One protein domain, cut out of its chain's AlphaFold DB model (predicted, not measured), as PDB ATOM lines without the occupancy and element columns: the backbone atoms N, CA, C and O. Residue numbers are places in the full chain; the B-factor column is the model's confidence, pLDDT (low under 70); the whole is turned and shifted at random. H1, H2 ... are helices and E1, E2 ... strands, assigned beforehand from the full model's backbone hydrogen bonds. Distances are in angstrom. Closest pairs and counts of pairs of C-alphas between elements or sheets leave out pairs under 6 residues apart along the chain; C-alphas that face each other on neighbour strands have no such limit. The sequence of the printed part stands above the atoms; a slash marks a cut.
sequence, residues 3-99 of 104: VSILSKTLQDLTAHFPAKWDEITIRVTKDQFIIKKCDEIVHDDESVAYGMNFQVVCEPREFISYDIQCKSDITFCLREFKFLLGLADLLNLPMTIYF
ATOM      1  N   VAL A   3     -20.226 -40.333  27.730       94.75
ATOM      2  CA  VAL A   3     -20.208 -40.908  29.079       94.75
ATOM      3  C   VAL A   3     -21.521 -40.575  29.767       94.75
ATOM      4  O   VAL A   3     -21.908 -39.410  29.791       94.75
ATOM      5  N   SER A   4     -22.188 -41.575  30.341       95.75
ATOM      6  CA  SER A   4     -23.395 -41.380  31.151       95.75
ATOM      7  C   SER A   4     -23.114 -41.704  32.610       95.75
ATOM      8  O   SER A   4     -22.578 -42.768  32.927       95.75
ATOM      9  N   ILE A   5     -23.507 -40.803  33.501       95.38
ATOM     10  CA  ILE A   5     -23.273 -40.884  34.944       95.38
ATOM     11  C   ILE A   5     -24.516 -40.424  35.704       95.38
ATOM     12  O   ILE A   5     -25.297 -39.615  35.204       95.38
ATOM     13  N   LEU A   6     -24.709 -40.919  36.926       94.88
ATOM     14  CA  LEU A   6     -25.715 -40.357  37.823       94.88
ATOM     15  C   LEU A   6     -25.326 -38.922  38.199       94.88
ATOM     16  O   LEU A   6     -24.190 -38.676  38.606       94.88
ATOM     17  N   SER A   7     -26.275 -37.988  38.112       93.50
ATOM     18  CA  SER A   7     -26.014 -36.580  38.446       93.50
ATOM     19  C   SER A   7     -25.465 -36.415  39.860       93.50
ATOM     20  O   SER A   7     -24.507 -35.675  40.051       93.50
ATOM     21  N   LYS A   8     -25.965 -37.198  40.820       91.62
ATOM     22  CA  LYS A   8     -25.449 -37.225  42.190       91.62
ATOM     23  C   LYS A   8     -23.962 -37.582  42.268       91.62
ATOM     24  O   LYS A   8     -23.190 -36.865  42.888       91.62
ATOM     25  N   THR A   9     -23.534 -38.643  41.582       92.25
ATOM     26  CA  THR A   9     -22.118 -39.044  41.555       92.25
ATOM     27  C   THR A   9     -21.255 -37.934  40.963       92.25
ATOM     28  O   THR A   9     -20.219 -37.580  41.513       92.25
ATOM     29  N   LEU A  10     -21.695 -37.324  39.865       91.50
ATOM     30  CA  LEU A  10     -20.979 -36.212  39.244       91.50
ATOM     31  C   LEU A  10     -20.964 -34.953  40.137       91.50
ATOM     32  O   LEU A  10     -19.995 -34.188  40.128       91.50
ATOM     33  N   GLN A  11     -22.002 -34.745  40.948       91.31
ATOM     34  CA  GLN A  11     -22.076 -33.674  41.943       91.31
ATOM     35  C   GLN A  11     -21.051 -33.903  43.059       91.31
ATOM     36  O   GLN A  11     -20.284 -32.991  43.362       91.31
ATOM     37  N   ASP A  12     -20.947 -35.131  43.573       91.00
ATOM     38  CA  ASP A  12     -19.937 -35.519  44.563       91.00
ATOM     39  C   ASP A  12     -18.512 -35.318  44.014       91.00
ATOM     40  O   ASP A  12     -17.640 -34.758  44.685       91.00
ATOM     41  N   LEU A  13     -18.269 -35.684  42.751       90.25
ATOM     42  CA  LEU A  13     -16.975 -35.460  42.097       90.25
ATOM     43  C   LEU A  13     -16.649 -33.962  41.989       90.25
ATOM     44  O   LEU A  13     -15.542 -33.542  42.329       90.25
ATOM     45  N   THR A  14     -17.615 -33.133  41.575       88.62
ATOM     46  CA  THR A  14     -17.419 -31.678  41.427       88.62
ATOM     47  C   THR A  14     -17.451 -30.897  42.746       88.62
ATOM     48  O   THR A  14     -17.015 -29.740  42.780       88.62
ATOM     49  N   ALA A  15     -17.905 -31.501  43.849       87.88
ATOM     50  CA  ALA A  15     -17.869 -30.904  45.185       87.88
ATOM     51  C   ALA A  15     -16.433 -30.625  45.659       87.88
ATOM     52  O   ALA A  15     -16.191 -29.635  46.348       87.88
ATOM     53  N   HIS A  16     -15.465 -31.428  45.204       83.75
ATOM     54  CA  HIS A  16     -14.038 -31.242  45.481       83.75
ATOM     55  C   HIS A  16     -13.440 -29.981  44.832       83.75
ATOM     56  O   HIS A  16     -12.342 -29.564  45.192       83.75
ATOM     57  N   PHE A  17     -14.152 -29.371  43.878       84.00
ATOM     58  CA  PHE A  17     -13.718 -28.194  43.130       84.00
ATOM     59  C   PHE A  17     -14.396 -26.944  43.725       84.00
ATOM     60  O   PHE A  17     -15.609 -26.771  43.549       84.00
ATOM     61  N   PRO A  18     -13.674 -26.061  44.444       80.31
ATOM     62  CA  PRO A  18     -14.266 -24.888  45.080       80.31
ATOM     63  C   PRO A  18     -14.880 -23.922  44.056       80.31
ATOM     64  O   PRO A  18     -14.380 -23.781  42.945       80.31
ATOM     65  N   ALA A  19     -15.924 -23.186  44.447       71.75
ATOM     66  CA  ALA A  19     -16.644 -22.268  43.550       71.75
ATOM     67  C   ALA A  19     -15.799 -21.093  43.012       71.75
ATOM     68  O   ALA A  19     -16.204 -20.448  42.053       71.75
ATOM     69  N   LYS A  20     -14.634 -20.824  43.620       75.31
ATOM     70  CA  LYS A  20     -13.663 -19.824  43.148       75.31
ATOM     71  C   LYS A  20     -12.916 -20.248  41.878       75.31
ATOM     72  O   LYS A  20     -12.190 -19.438  41.320       75.31
ATOM     73  N   TRP A  21     -13.003 -21.517  41.475       80.56
ATOM     74  CA  TRP A  21     -12.409 -21.980  40.224       80.56
ATOM     75  C   TRP A  21     -13.387 -21.724  39.083       80.56
ATOM     76  O   TRP A  21     -14.465 -22.318  39.054       80.56
ATOM     77  N   ASP A  22     -13.006 -20.848  38.154       81.31
ATOM     78  CA  ASP A  22     -13.881 -20.475  37.040       81.31
ATOM     79  C   ASP A  22     -14.006 -21.592  36.000       81.31
ATOM     80  O   ASP A  22     -15.110 -21.872  35.535       81.31
ATOM     81  N   GLU A  23     -12.911 -22.300  35.703       87.94
ATOM     82  CA  GLU A  23     -12.874 -23.352  34.683       87.94
ATOM     83  C   GLU A  23     -12.289 -24.666  35.197       87.94
ATOM     84  O   GLU A  23     -11.325 -24.685  35.970       87.94
ATOM     85  N   ILE A  24     -12.843 -25.777  34.712       90.38
ATOM     86  CA  ILE A  24     -12.290 -27.123  34.885       90.38
ATOM     87  C   ILE A  24     -12.124 -27.793  33.527       90.38
ATOM     88  O   ILE A  24     -12.787 -27.444  32.555       90.38
ATOM     89  N   THR A  25     -11.238 -28.781  33.464       90.88
ATOM     90  CA  THR A  25     -11.059 -29.626  32.285       90.88
ATOM     91  C   THR A  25     -11.507 -31.045  32.596       90.88
ATOM     92  O   THR A  25     -10.977 -31.665  33.518       90.88
ATOM     93  N   ILE A  26     -12.425 -31.584  31.796       92.31
ATOM     94  CA  ILE A  26     -12.718 -33.018  31.781       92.31
ATOM     95  C   ILE A  26     -11.905 -33.652  30.662       92.31
ATOM     96  O   ILE A  26     -11.940 -33.206  29.517       92.31
ATOM     97  N   ARG A  27     -11.172 -34.708  30.995       92.50
ATOM     98  CA  ARG A  27     -10.431 -35.543  30.059       92.50
ATOM     99  C   ARG A  27     -10.940 -36.968  30.156       92.50
ATOM    100  O   ARG A  27     -11.007 -37.528  31.243       92.50
ATOM    101  N   VAL A  28     -11.201 -37.566  29.007       93.50
ATOM    102  CA  VAL A  28     -11.649 -38.951  28.895       93.50
ATOM    103  C   VAL A  28     -10.691 -39.746  28.024       93.50
ATOM    104  O   VAL A  28     -10.225 -39.273  26.984       93.50
ATOM    105  N   THR A  29     -10.368 -40.955  28.464       93.69
ATOM    106  CA  THR A  29      -9.658 -41.991  27.701       93.69
ATOM    107  C   THR A  29     -10.455 -43.290  27.779       93.69
ATOM    108  O   THR A  29     -11.469 -43.333  28.463       93.69
ATOM    109  N   LYS A  30     -10.020 -44.364  27.112       93.25
ATOM    110  CA  LYS A  30     -10.674 -45.679  27.238       93.25
ATOM    111  C   LYS A  30     -10.661 -46.222  28.669       93.25
ATOM    112  O   LYS A  30     -11.575 -46.941  29.047       93.25
ATOM    113  N   ASP A  31      -9.656 -45.828  29.446       94.00
ATOM    114  CA  ASP A  31      -9.363 -46.428  30.745       94.00
ATOM    115  C   ASP A  31      -9.696 -45.505  31.921       94.00
ATOM    116  O   ASP A  31      -9.738 -45.967  33.057       94.00
ATOM    117  N   GLN A  32      -9.877 -44.200  31.683       94.75
ATOM    118  CA  GLN A  32     -10.001 -43.207  32.752       94.75
ATOM    119  C   GLN A  32     -10.879 -42.017  32.368       94.75
ATOM    120  O   GLN A  32     -10.731 -41.430  31.289       94.75
ATOM    121  N   PHE A  33     -11.701 -41.596  33.326       94.75
ATOM    122  CA  PHE A  33     -12.368 -40.302  33.348       94.75
ATOM    123  C   PHE A  33     -11.656 -39.396  34.351       94.75
ATOM    124  O   PHE A  33     -11.465 -39.771  35.504       94.75
ATOM    125  N   ILE A  34     -11.240 -38.210  33.923       93.56
ATOM    126  CA  ILE A  34     -10.416 -37.310  34.729       93.56
ATOM    127  C   ILE A  34     -11.066 -35.934  34.748       93.56
ATOM    128  O   ILE A  34     -11.201 -35.305  33.701       93.56
ATOM    129  N   ILE A  35     -11.392 -35.427  35.933       92.69
ATOM    130  CA  ILE A  35     -11.727 -34.012  36.129       92.69
ATOM    131  C   ILE A  35     -10.498 -33.339  36.719       92.69
ATOM    132  O   ILE A  35      -9.988 -33.793  37.740       92.69
ATOM    133  N   LYS A  36     -10.005 -32.265  36.107       90.19
ATOM    134  CA  LYS A  36      -8.827 -31.550  36.602       90.19
ATOM    135  C   LYS A  36      -8.997 -30.042  36.549       90.19
ATOM    136  O   LYS A  36      -9.594 -29.501  35.619       90.19
ATOM    137  N   LYS A  37      -8.399 -29.363  37.522       86.88
ATOM    138  CA  LYS A  37      -8.100 -27.939  37.449       86.88
ATOM    139  C   LYS A  37      -6.666 -27.794  36.957       86.88
ATOM    140  O   LYS A  37      -5.746 -28.315  37.580       86.88
ATOM    141  N   CYS A  38      -6.498 -27.114  35.830       68.56
ATOM    142  CA  CYS A  38      -5.208 -26.568  35.433       68.56
ATOM    143  C   CYS A  38      -5.293 -25.064  35.684       68.56
ATOM    144  O   CYS A  38      -6.137 -24.392  35.092       68.56
ATOM    145  N   ASP A  39      -4.507 -24.561  36.626       68.00
ATOM    146  CA  ASP A  39      -4.163 -23.142  36.673       68.00
ATOM    147  C   ASP A  39      -2.904 -22.953  35.830       68.00
ATOM    148  O   ASP A  39      -1.970 -23.758  35.911       68.00
ATOM    149  N   GLU A  40      -2.896 -21.925  34.988       61.53
ATOM    150  CA  GLU A  40      -1.679 -21.527  34.291       61.53
ATOM    151  C   GLU A  40      -0.657 -21.037  35.322       61.53
ATOM    152  O   GLU A  40      -1.010 -20.411  36.324       61.53
ATOM    153  N   ILE A  41       0.619 -21.354  35.101       60.19
ATOM    154  CA  ILE A  41       1.699 -20.737  35.871       60.19
ATOM    155  C   ILE A  41       1.738 -19.280  35.421       60.19
ATOM    156  O   ILE A  41       2.160 -18.989  34.302       60.19
ATOM    157  N   VAL A  42       1.262 -18.379  36.275       59.25
ATOM    158  CA  VAL A  42       1.335 -16.947  36.000       59.25
ATOM    159  C   VAL A  42       2.739 -16.493  36.369       59.25
ATOM    160  O   VAL A  42       3.143 -16.543  37.534       59.25
ATOM    161  N   HIS A  43       3.494 -16.100  35.348       57.31
ATOM    162  CA  HIS A  43       4.720 -15.341  35.512       57.31
ATOM    163  C   HIS A  43       4.335 -13.868  35.506       57.31
ATOM    164  O   HIS A  43       4.035 -13.324  34.445       57.31
ATOM    165  N   ASP A  44       4.297 -13.254  36.683       57.84
ATOM    166  CA  ASP A  44       4.298 -11.798  36.788       57.84
ATOM    167  C   ASP A  44       5.754 -11.344  36.982       57.84
ATOM    168  O   ASP A  44       6.548 -12.101  37.551       57.84
ATOM    169  N   ASP A  45       6.121 -10.146  36.516       62.06
ATOM    170  CA  ASP A  45       7.524  -9.666  36.448       62.06
ATOM    171  C   ASP A  45       8.268  -9.723  37.808       62.06
ATOM    172  O   ASP A  45       9.498  -9.722  37.852       62.06
ATOM    173  N   GLU A  46       7.536  -9.844  38.925       63.34
ATOM    174  CA  GLU A  46       8.073  -9.928  40.290       63.34
ATOM    175  C   GLU A  46       7.789 -11.256  41.031       63.34
ATOM    176  O   GLU A  46       8.343 -11.474  42.112       63.34
ATOM    177  N   SER A  47       6.966 -12.179  40.500       54.31
ATOM    178  CA  SER A  47       6.701 -13.465  41.177       54.31
ATOM    179  C   SER A  47       6.175 -14.591  40.272       54.31
ATOM    180  O   SER A  47       5.395 -14.377  39.347       54.31
ATOM    181  N   VAL A  48       6.581 -15.833  40.577       57.84
ATOM    182  CA  VAL A  48       6.029 -17.055  39.969       57.84
ATOM    183  C   VAL A  48       4.909 -17.581  40.859       57.84
ATOM    184  O   VAL A  48       5.170 -18.124  41.937       57.84
ATOM    185  N   ALA A  49       3.664 -17.458  40.407       60.19
ATOM    186  CA  ALA A  49       2.547 -18.142  41.043       60.19
ATOM    187  C   ALA A  49       2.486 -19.582  40.513       60.19
ATOM    188  O   ALA A  49       2.096 -19.832  39.372       60.19
ATOM    189  N   TYR A  50       2.888 -20.550  41.340       60.34
ATOM    190  CA  TYR A  50       2.730 -21.964  41.004       60.34
ATOM    191  C   TYR A  50       1.237 -22.311  40.983       60.34
ATOM    192  O   TYR A  50       0.575 -22.308  42.022       60.34
ATOM    193  N   GLY A  51       0.710 -22.596  39.790       62.69
ATOM    194  CA  GLY A  51      -0.681 -22.997  39.602       62.69
ATOM    195  C   GLY A  51      -1.030 -24.244  40.420       62.69
ATOM    196  O   GLY A  51      -0.248 -25.197  40.507       62.69
ATOM    197  N   MET A  52      -2.214 -24.251  41.032       68.06
ATOM    198  CA  MET A  52      -2.695 -25.400  41.790       68.06
ATOM    199  C   MET A  52      -3.223 -26.465  40.827       68.06
ATOM    200  O   MET A  52      -4.214 -26.266  40.128       68.06
ATOM    201  N   ASN A  53      -2.571 -27.626  40.821       73.44
ATOM    202  CA  ASN A  53      -3.026 -28.784  40.061       73.44
ATOM    203  C   ASN A  53      -3.812 -29.718  40.979       73.44
ATOM    204  O   ASN A  53      -3.247 -30.360  41.865       73.44
ATOM    205  N   PHE A  54      -5.118 -29.804  40.748       83.75
ATOM    206  CA  PHE A  54      -6.005 -30.745  41.425       83.75
ATOM    207  C   PHE A  54      -6.696 -31.620  40.384       83.75
ATOM    208  O   PHE A  54      -7.168 -31.109  39.368       83.75
ATOM    209  N   GLN A  55      -6.762 -32.930  40.623       89.94
ATOM    210  CA  GLN A  55      -7.446 -33.853  39.725       89.94
ATOM    211  C   GLN A  55      -8.152 -34.973  40.484       89.94
ATOM    212  O   GLN A  55      -7.645 -35.474  41.485       89.94
ATOM    213  N   VAL A  56      -9.296 -35.384  39.951       91.56
ATOM    214  CA  VAL A  56     -10.050 -36.566  40.361       91.56
ATOM    215  C   VAL A  56     -10.051 -37.532  39.187       91.56
ATOM    216  O   VAL A  56     -10.290 -37.120  38.050       91.56
ATOM    217  N   VAL A  57      -9.746 -38.797  39.461       93.06
ATOM    218  CA  VAL A  57      -9.690 -39.867  38.463       93.06
ATOM    219  C   VAL A  57     -10.710 -40.924  38.849       93.06
ATOM    220  O   VAL A  57     -10.700 -41.392  39.984       93.06
ATOM    221  N   CYS A  58     -11.557 -41.287  37.895       94.12
ATOM    222  CA  CYS A  58     -12.566 -42.327  38.023       94.12
ATOM    223  C   CYS A  58     -12.335 -43.393  36.959       94.12
ATOM    224  O   CYS A  58     -11.901 -43.105  35.833       94.12
ATOM    225  N   GLU A  59     -12.662 -44.628  37.303       94.69
ATOM    226  CA  GLU A  59     -12.614 -45.747  36.377       94.69
ATOM    227  C   GLU A  59     -13.939 -45.879  35.600       94.69
ATOM    228  O   GLU A  59     -15.009 -45.633  36.158       94.69
ATOM    229  N   PRO A  60     -13.918 -46.347  34.337       94.25
ATOM    230  CA  PRO A  60     -15.115 -46.531  33.513       94.25
ATOM    231  C   PRO A  60     -16.239 -47.349  34.165       94.25
ATOM    232  O   PRO A  60     -17.409 -47.128  33.870       94.25
ATOM    233  N   ARG A  61     -15.906 -48.273  35.079       92.94
ATOM    234  CA  ARG A  61     -16.882 -49.101  35.813       92.94
ATOM    235  C   ARG A  61     -17.793 -48.313  36.760       92.94
ATOM    236  O   ARG A  61     -18.804 -48.850  37.198       92.94
ATOM    237  N   GLU A  62     -17.432 -47.078  37.094       89.81
ATOM    238  CA  GLU A  62     -18.221 -46.187  37.957       89.81
ATOM    239  C   GLU A  62     -19.352 -45.478  37.189       89.81
ATOM    240  O   GLU A  62     -20.172 -44.774  37.781       89.81
ATOM    241  N   PHE A  63     -19.411 -45.661  35.867       94.75
ATOM    242  CA  PHE A  63     -20.336 -44.986  34.964       94.75
ATOM    243  C   PHE A  63     -21.440 -45.931  34.480       94.75
ATOM    244  O   PHE A  63     -21.245 -47.137  34.353       94.75
ATOM    245  N   ILE A  64     -22.607 -45.367  34.156       95.88
ATOM    246  CA  ILE A  64     -23.744 -46.116  33.593       95.88
ATOM    247  C   ILE A  64     -23.397 -46.599  32.182       95.88
ATOM    248  O   ILE A  64     -23.684 -47.735  31.809       95.88
ATOM    249  N   SER A  65     -22.784 -45.721  31.389       95.56
ATOM    250  CA  SER A  65     -22.258 -46.053  30.070       95.56
ATOM    251  C   SER A  65     -20.972 -45.283  29.819       95.56
ATOM    252  O   SER A  65     -20.875 -44.104  30.163       95.56
ATOM    253  N   TYR A  66     -20.009 -45.925  29.167       95.56
ATOM    254  CA  TYR A  66     -18.709 -45.332  28.886       95.56
ATOM    255  C   TYR A  66     -18.253 -45.714  27.472       95.56
ATOM    256  O   TYR A  66     -17.630 -46.754  27.271       95.56
ATOM    257  N   ASP A  67     -18.605 -44.891  26.480       94.44
ATOM    258  CA  ASP A  67     -18.273 -45.106  25.065       94.44
ATOM    259  C   ASP A  67     -17.253 -44.066  24.590       94.44
ATOM    260  O   ASP A  67     -17.575 -43.007  24.038       94.44
ATOM    261  N   ILE A  68     -15.982 -44.363  24.848       93.12
ATOM    262  CA  ILE A  68     -14.852 -43.518  24.471       93.12
ATOM    263  C   ILE A  68     -13.977 -44.276  23.477       93.12
ATOM    264  O   ILE A  68     -13.370 -45.290  23.809       93.12
ATOM    265  N   GLN A  69     -13.869 -43.772  22.248       89.00
ATOM    266  CA  GLN A  69     -13.043 -44.388  21.204       89.00
ATOM    267  C   GLN A  69     -11.661 -43.750  21.096       89.00
ATOM    268  O   GLN A  69     -10.674 -44.438  20.825       89.00
ATOM    269  N   CYS A  70     -11.579 -42.446  21.346       88.19
ATOM    270  CA  CYS A  70     -10.341 -41.682  21.341       88.19
ATOM    271  C   CYS A  70     -10.279 -40.745  22.549       88.19
ATOM    272  O   CYS A  70     -11.292 -40.422  23.165       88.19
ATOM    273  N   LYS A  71      -9.062 -40.327  22.905       90.44
ATOM    274  CA  LYS A  71      -8.849 -39.370  23.987       90.44
ATOM    275  C   LYS A  71      -9.448 -38.017  23.604       90.44
ATOM    276  O   LYS A  71      -9.050 -37.451  22.589       90.44
ATOM    277  N   SER A  72     -10.314 -37.489  24.460       90.56
ATOM    278  CA  SER A  72     -10.897 -36.152  24.322       90.56
ATOM    279  C   SER A  72     -10.674 -35.358  25.599       90.56
ATOM    280  O   SER A  72     -10.640 -35.921  26.696       90.56
ATOM    281  N   ASP A  73     -10.527 -34.045  25.466       88.75
ATOM    282  CA  ASP A  73     -10.511 -33.146  26.605       88.75
ATOM    283  C   ASP A  73     -11.195 -31.815  26.307       88.75
ATOM    284  O   ASP A  73     -10.961 -31.198  25.269       88.75
ATOM    285  N   ILE A  74     -12.056 -31.407  27.236       89.75
ATOM    286  CA  ILE A  74     -12.906 -30.222  27.139       89.75
ATOM    287  C   ILE A  74     -12.708 -29.361  28.380       89.75
ATOM    288  O   ILE A  74     -12.624 -29.885  29.492       89.75
ATOM    289  N   THR A  75     -12.638 -28.049  28.186       89.38
ATOM    290  CA  THR A  75     -12.528 -27.058  29.259       89.38
ATOM    291  C   THR A  75     -13.763 -26.175  29.210       89.38
ATOM    292  O   THR A  75     -14.150 -25.733  28.130       89.38
ATOM    293  N   PHE A  76     -14.418 -25.977  30.350       89.00
ATOM    294  CA  PHE A  76     -15.670 -25.227  30.434       89.00
ATOM    295  C   PHE A  76     -15.830 -24.571  31.805       89.00
ATOM    296  O   PHE A  76     -15.140 -24.927  32.771       89.00
ATOM    297  N   CYS A  77     -16.782 -23.640  31.898       90.00
ATOM    298  CA  CYS A  77     -17.081 -22.936  33.136       90.00
ATOM    299  C   CYS A  77     -17.693 -23.880  34.184       90.00
ATOM    300  O   CYS A  77     -18.785 -24.427  34.003       90.00
ATOM    301  N   LEU A  78     -17.023 -24.031  35.331       90.56
ATOM    302  CA  LEU A  78     -17.491 -24.892  36.419       90.56
ATOM    303  C   LEU A  78     -18.838 -24.419  36.979       90.56
ATOM    304  O   LEU A  78     -19.655 -25.232  37.407       90.56
ATOM    305  N   ARG A  79     -19.073 -23.104  36.983       89.81
ATOM    306  CA  ARG A  79     -20.282 -22.499  37.552       89.81
ATOM    307  C   ARG A  79     -21.531 -22.867  36.760       89.81
ATOM    308  O   ARG A  79     -22.512 -23.313  37.349       89.81
ATOM    309  N   GLU A  80     -21.472 -22.717  35.441       91.44
ATOM    310  CA  GLU A  80     -22.569 -23.075  34.535       91.44
ATOM    311  C   GLU A  80     -22.844 -24.577  34.586       91.44
ATOM    312  O   GLU A  80     -23.991 -25.007  34.705       91.44
ATOM    313  N   PHE A  81     -21.780 -25.381  34.608       90.81
ATOM    314  CA  PHE A  81     -21.903 -26.825  34.736       90.81
ATOM    315  C   PHE A  81     -22.557 -27.248  36.053       90.81
ATOM    316  O   PHE A  81     -23.473 -28.067  36.045       90.81
ATOM    317  N   LYS A  82     -22.149 -26.657  37.184       90.94
ATOM    318  CA  LYS A  82     -22.765 -26.925  38.494       90.94
ATOM    319  C   LYS A  82     -24.237 -26.522  38.542       90.94
ATOM    320  O   LYS A  82     -25.018 -27.208  39.194       90.94
ATOM    321  N   PHE A  83     -24.627 -25.454  37.846       91.19
ATOM    322  CA  PHE A  83     -26.031 -25.059  37.740       91.19
ATOM    323  C   PHE A  83     -26.864 -26.121  37.005       91.19
ATOM    324  O   PHE A  83     -27.879 -26.577  37.533       91.19
ATOM    325  N   LEU A  84     -26.402 -26.575  35.833       91.62
ATOM    326  CA  LEU A  84     -27.057 -27.651  35.075       91.62
ATOM    327  C   LEU A  84     -27.107 -28.963  35.869       91.62
ATOM    328  O   LEU A  84     -28.125 -29.656  35.883       91.62
ATOM    329  N   LEU A  85     -26.019 -29.282  36.564       92.12
ATOM    330  CA  LEU A  85     -25.908 -30.478  37.386       92.12
ATOM    331  C   LEU A  85     -26.869 -30.459  38.578       92.12
ATOM    332  O   LEU A  85     -27.496 -31.474  38.862       92.12
ATOM    333  N   GLY A  86     -27.037 -29.307  39.235       92.31
ATOM    334  CA  GLY A  86     -28.011 -29.138  40.314       92.31
ATOM    335  C   GLY A  86     -29.455 -29.361  39.855       92.31
ATOM    336  O   GLY A  86     -30.242 -29.967  40.577       92.31
ATOM    337  N   LEU A  87     -29.797 -28.939  38.631       91.94
ATOM    338  CA  LEU A  87     -31.110 -29.209  38.040       91.94
ATOM    339  C   LEU A  87     -31.323 -30.711  37.790       91.94
ATOM    340  O   LEU A  87     -32.377 -31.251  38.120       91.94
ATOM    341  N   ALA A  88     -30.332 -31.386  37.204       93.06
ATOM    342  CA  ALA A  88     -30.426 -32.811  36.897       93.06
ATOM    343  C   ALA A  88     -30.487 -33.676  38.169       93.06
ATOM    344  O   ALA A  88     -31.241 -34.650  38.215       93.06
ATOM    345  N   ASP A  89     -29.749 -33.288  39.211       91.12
ATOM    346  CA  ASP A  89     -29.772 -33.932  40.526       91.12
ATOM    347  C   ASP A  89     -31.130 -33.770  41.229       91.12
ATOM    348  O   ASP A  89     -31.695 -34.756  41.701       91.12
ATOM    349  N   LEU A  90     -31.733 -32.574  41.186       93.12
ATOM    350  CA  LEU A  90     -33.085 -32.337  41.716       93.12
ATOM    351  C   LEU A  90     -34.135 -33.265  41.079       93.12
ATOM    352  O   LEU A  90     -35.073 -33.706  41.744       93.12
ATOM    353  N   LEU A  91     -33.972 -33.566  39.790       93.00
ATOM    354  CA  LEU A  91     -34.853 -34.459  39.038       93.00
ATOM    355  C   LEU A  91     -34.444 -35.940  39.137       93.00
ATOM    356  O   LEU A  91     -35.125 -36.791  38.567       93.00
ATOM    357  N   ASN A  92     -33.362 -36.262  39.859       90.00
ATOM    358  CA  ASN A  92     -32.751 -37.594  39.941       90.00
ATOM    359  C   ASN A  92     -32.460 -38.221  38.563       90.00
ATOM    360  O   ASN A  92     -32.581 -39.433  38.376       90.00
ATOM    361  N   LEU A  93     -32.088 -37.395  37.583       93.56
ATOM    362  CA  LEU A  93     -31.807 -37.846  36.223       93.56
ATOM    363  C   LEU A  93     -30.313 -38.142  36.044       93.56
ATOM    364  O   LEU A  93     -29.477 -37.443  36.617       93.56
ATOM    365  N   PRO A  94     -29.935 -39.149  35.242       94.25
ATOM    366  CA  PRO A  94     -28.560 -39.289  34.785       94.25
ATOM    367  C   PRO A  94     -28.201 -38.168  33.800       94.25
ATOM    368  O   PRO A  94     -29.059 -37.647  33.087       94.25
ATOM    369  N   MET A  95     -26.916 -37.829  33.732       93.81
ATOM    370  CA  MET A  95     -26.367 -36.894  32.758       93.81
ATOM    371  C   MET A  95     -25.499 -37.654  31.757       93.81
ATOM    372  O   MET A  95     -24.617 -38.420  32.153       93.81
ATOM    373  N   THR A  96     -25.725 -37.411  30.468       93.81
ATOM    374  CA  THR A  96     -24.863 -37.903  29.389       93.81
ATOM    375  C   THR A  96     -24.052 -36.748  28.829       93.81
ATOM    376  O   THR A  96     -24.604 -35.769  28.331       93.81
ATOM    377  N   ILE A  97     -22.732 -36.871  28.908       92.00
ATOM    378  CA  ILE A  97     -21.782 -35.900  28.379       92.00
ATOM    379  C   ILE A  97     -21.271 -36.436  27.049       92.00
ATOM    380  O   ILE A  97     -20.733 -37.544  26.978       92.00
ATOM    381  N   TYR A  98     -21.439 -35.642  25.998       91.38
ATOM    382  CA  TYR A  98     -20.908 -35.927  24.674       91.38
ATOM    383  C   TYR A  98     -19.618 -35.139  24.487       91.38
ATOM    384  O   TYR A  98     -19.570 -33.938  24.727       91.38
ATOM    385  N   PHE A  99     -18.569 -35.840  24.077       87.62
ATOM    386  CA  PHE A  99     -17.268 -35.271  23.776       87.62
ATOM    387  C   PHE A  99     -17.053 -35.321  22.268       87.62
ATOM    388  O   PHE A  99     -17.129 -36.395  21.655       87.62
TER     389      PHE A  99
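AT A GLANCE: This is residues 3 to 99 of the 104 residues of the protein "Hypothetical protein" of Rotaria sp. Silwood2 (UniProt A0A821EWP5). The body is three-sided: a four-stranded sheet, E6 E3 E2 E8, makes one side, a small three-stranded sheet, E7 E1 E9, another, and two helices side by side, H1 and H2, the third. From the large sheet a long thin arm runs out between E3 and E6, with the hairpin of E4 and E5 towards its tip; residues 43 to 48 stick out free. The printed part has 97 residues, with named elements in the order E1 H1 E2 E3 E4 E5 E6 E7 E8 H2 E9; the class is mixed, helices and strands, and the three sheets are antiparallel. It is only just compact, close to loose, with a radius of gyration of the C-alphas of 14.7 A, and elongated, spanning 48 by 30 by 17 A.

IN THESE COORDINATES: E1, residues 3 to 6, begins at C-alpha 3 (-20.208, -40.908, 29.079), and H1, residues 7 to 15, follows at once, 12.0 A long. E2, residues 23 to 28, is 16.7 A long, and E3, residues 33 to 37, 13.7 A. E4 is residues 42 to 44 and E5 residues 47 to 49, where C-alpha 47 is at (6.701, -13.465, 41.177). E6, residues 54 to 58, is 13.7 A long; E7 is residues 65 to 67. E8, residues 72 to 77, is 17.0 A long, and H2, residues 78 to 90, 18.1 A. E9, residues 94 to 98, is 13.1 A long and ends at C-alpha 98 (-20.908, -35.927, 24.674).

HOW THE PARTS SIT: The sheet E6 E3 E2 E8 is twisted, its C-alphas lying up to 4.1 A off the best plane. E2 and E3 form a hairpin, with N 25 and O 36 2.8 A apart; N 35 of E3 and O 56 of E6 are 2.9 A apart, and N 26 of E2 and O 74 of E8 2.9 A. In the other sheet, N 5 of E1 and O 95 of E9 are 3.0 A apart, and N 4 of E1 and O 65 of E7 2.9 A. H1 and H2 touch, closest at the C-alphas of Ser 7 and Asp 89, 5.0 A apart, and run opposite ways at a steep tilt of 35.3 degrees, only just past shallow. H1 only grazes the large sheet with residues 13 to 14 and the small one with residues 7 to 10; H2 only grazes them with residues 78 to 81 and 84 to 89. The closest C-alphas of E2 and H2 are those of Glu 23 and Leu 78, 5.2 A apart. In both helices every O i to N i+4 pair is within hydrogen-bond range. E4 and E5 form a hairpin, with N 44 and O 47 3.1 A apart; E4 and E6 are apart.

THE WHOLE: The two C-alphas farthest apart, those of Glu 46 and Leu 91, are 49.5 A apart. The printed part has no cut and no long link. The mean pLDDT of the printed part is 86.1, and residues 38 to 52 are under 70.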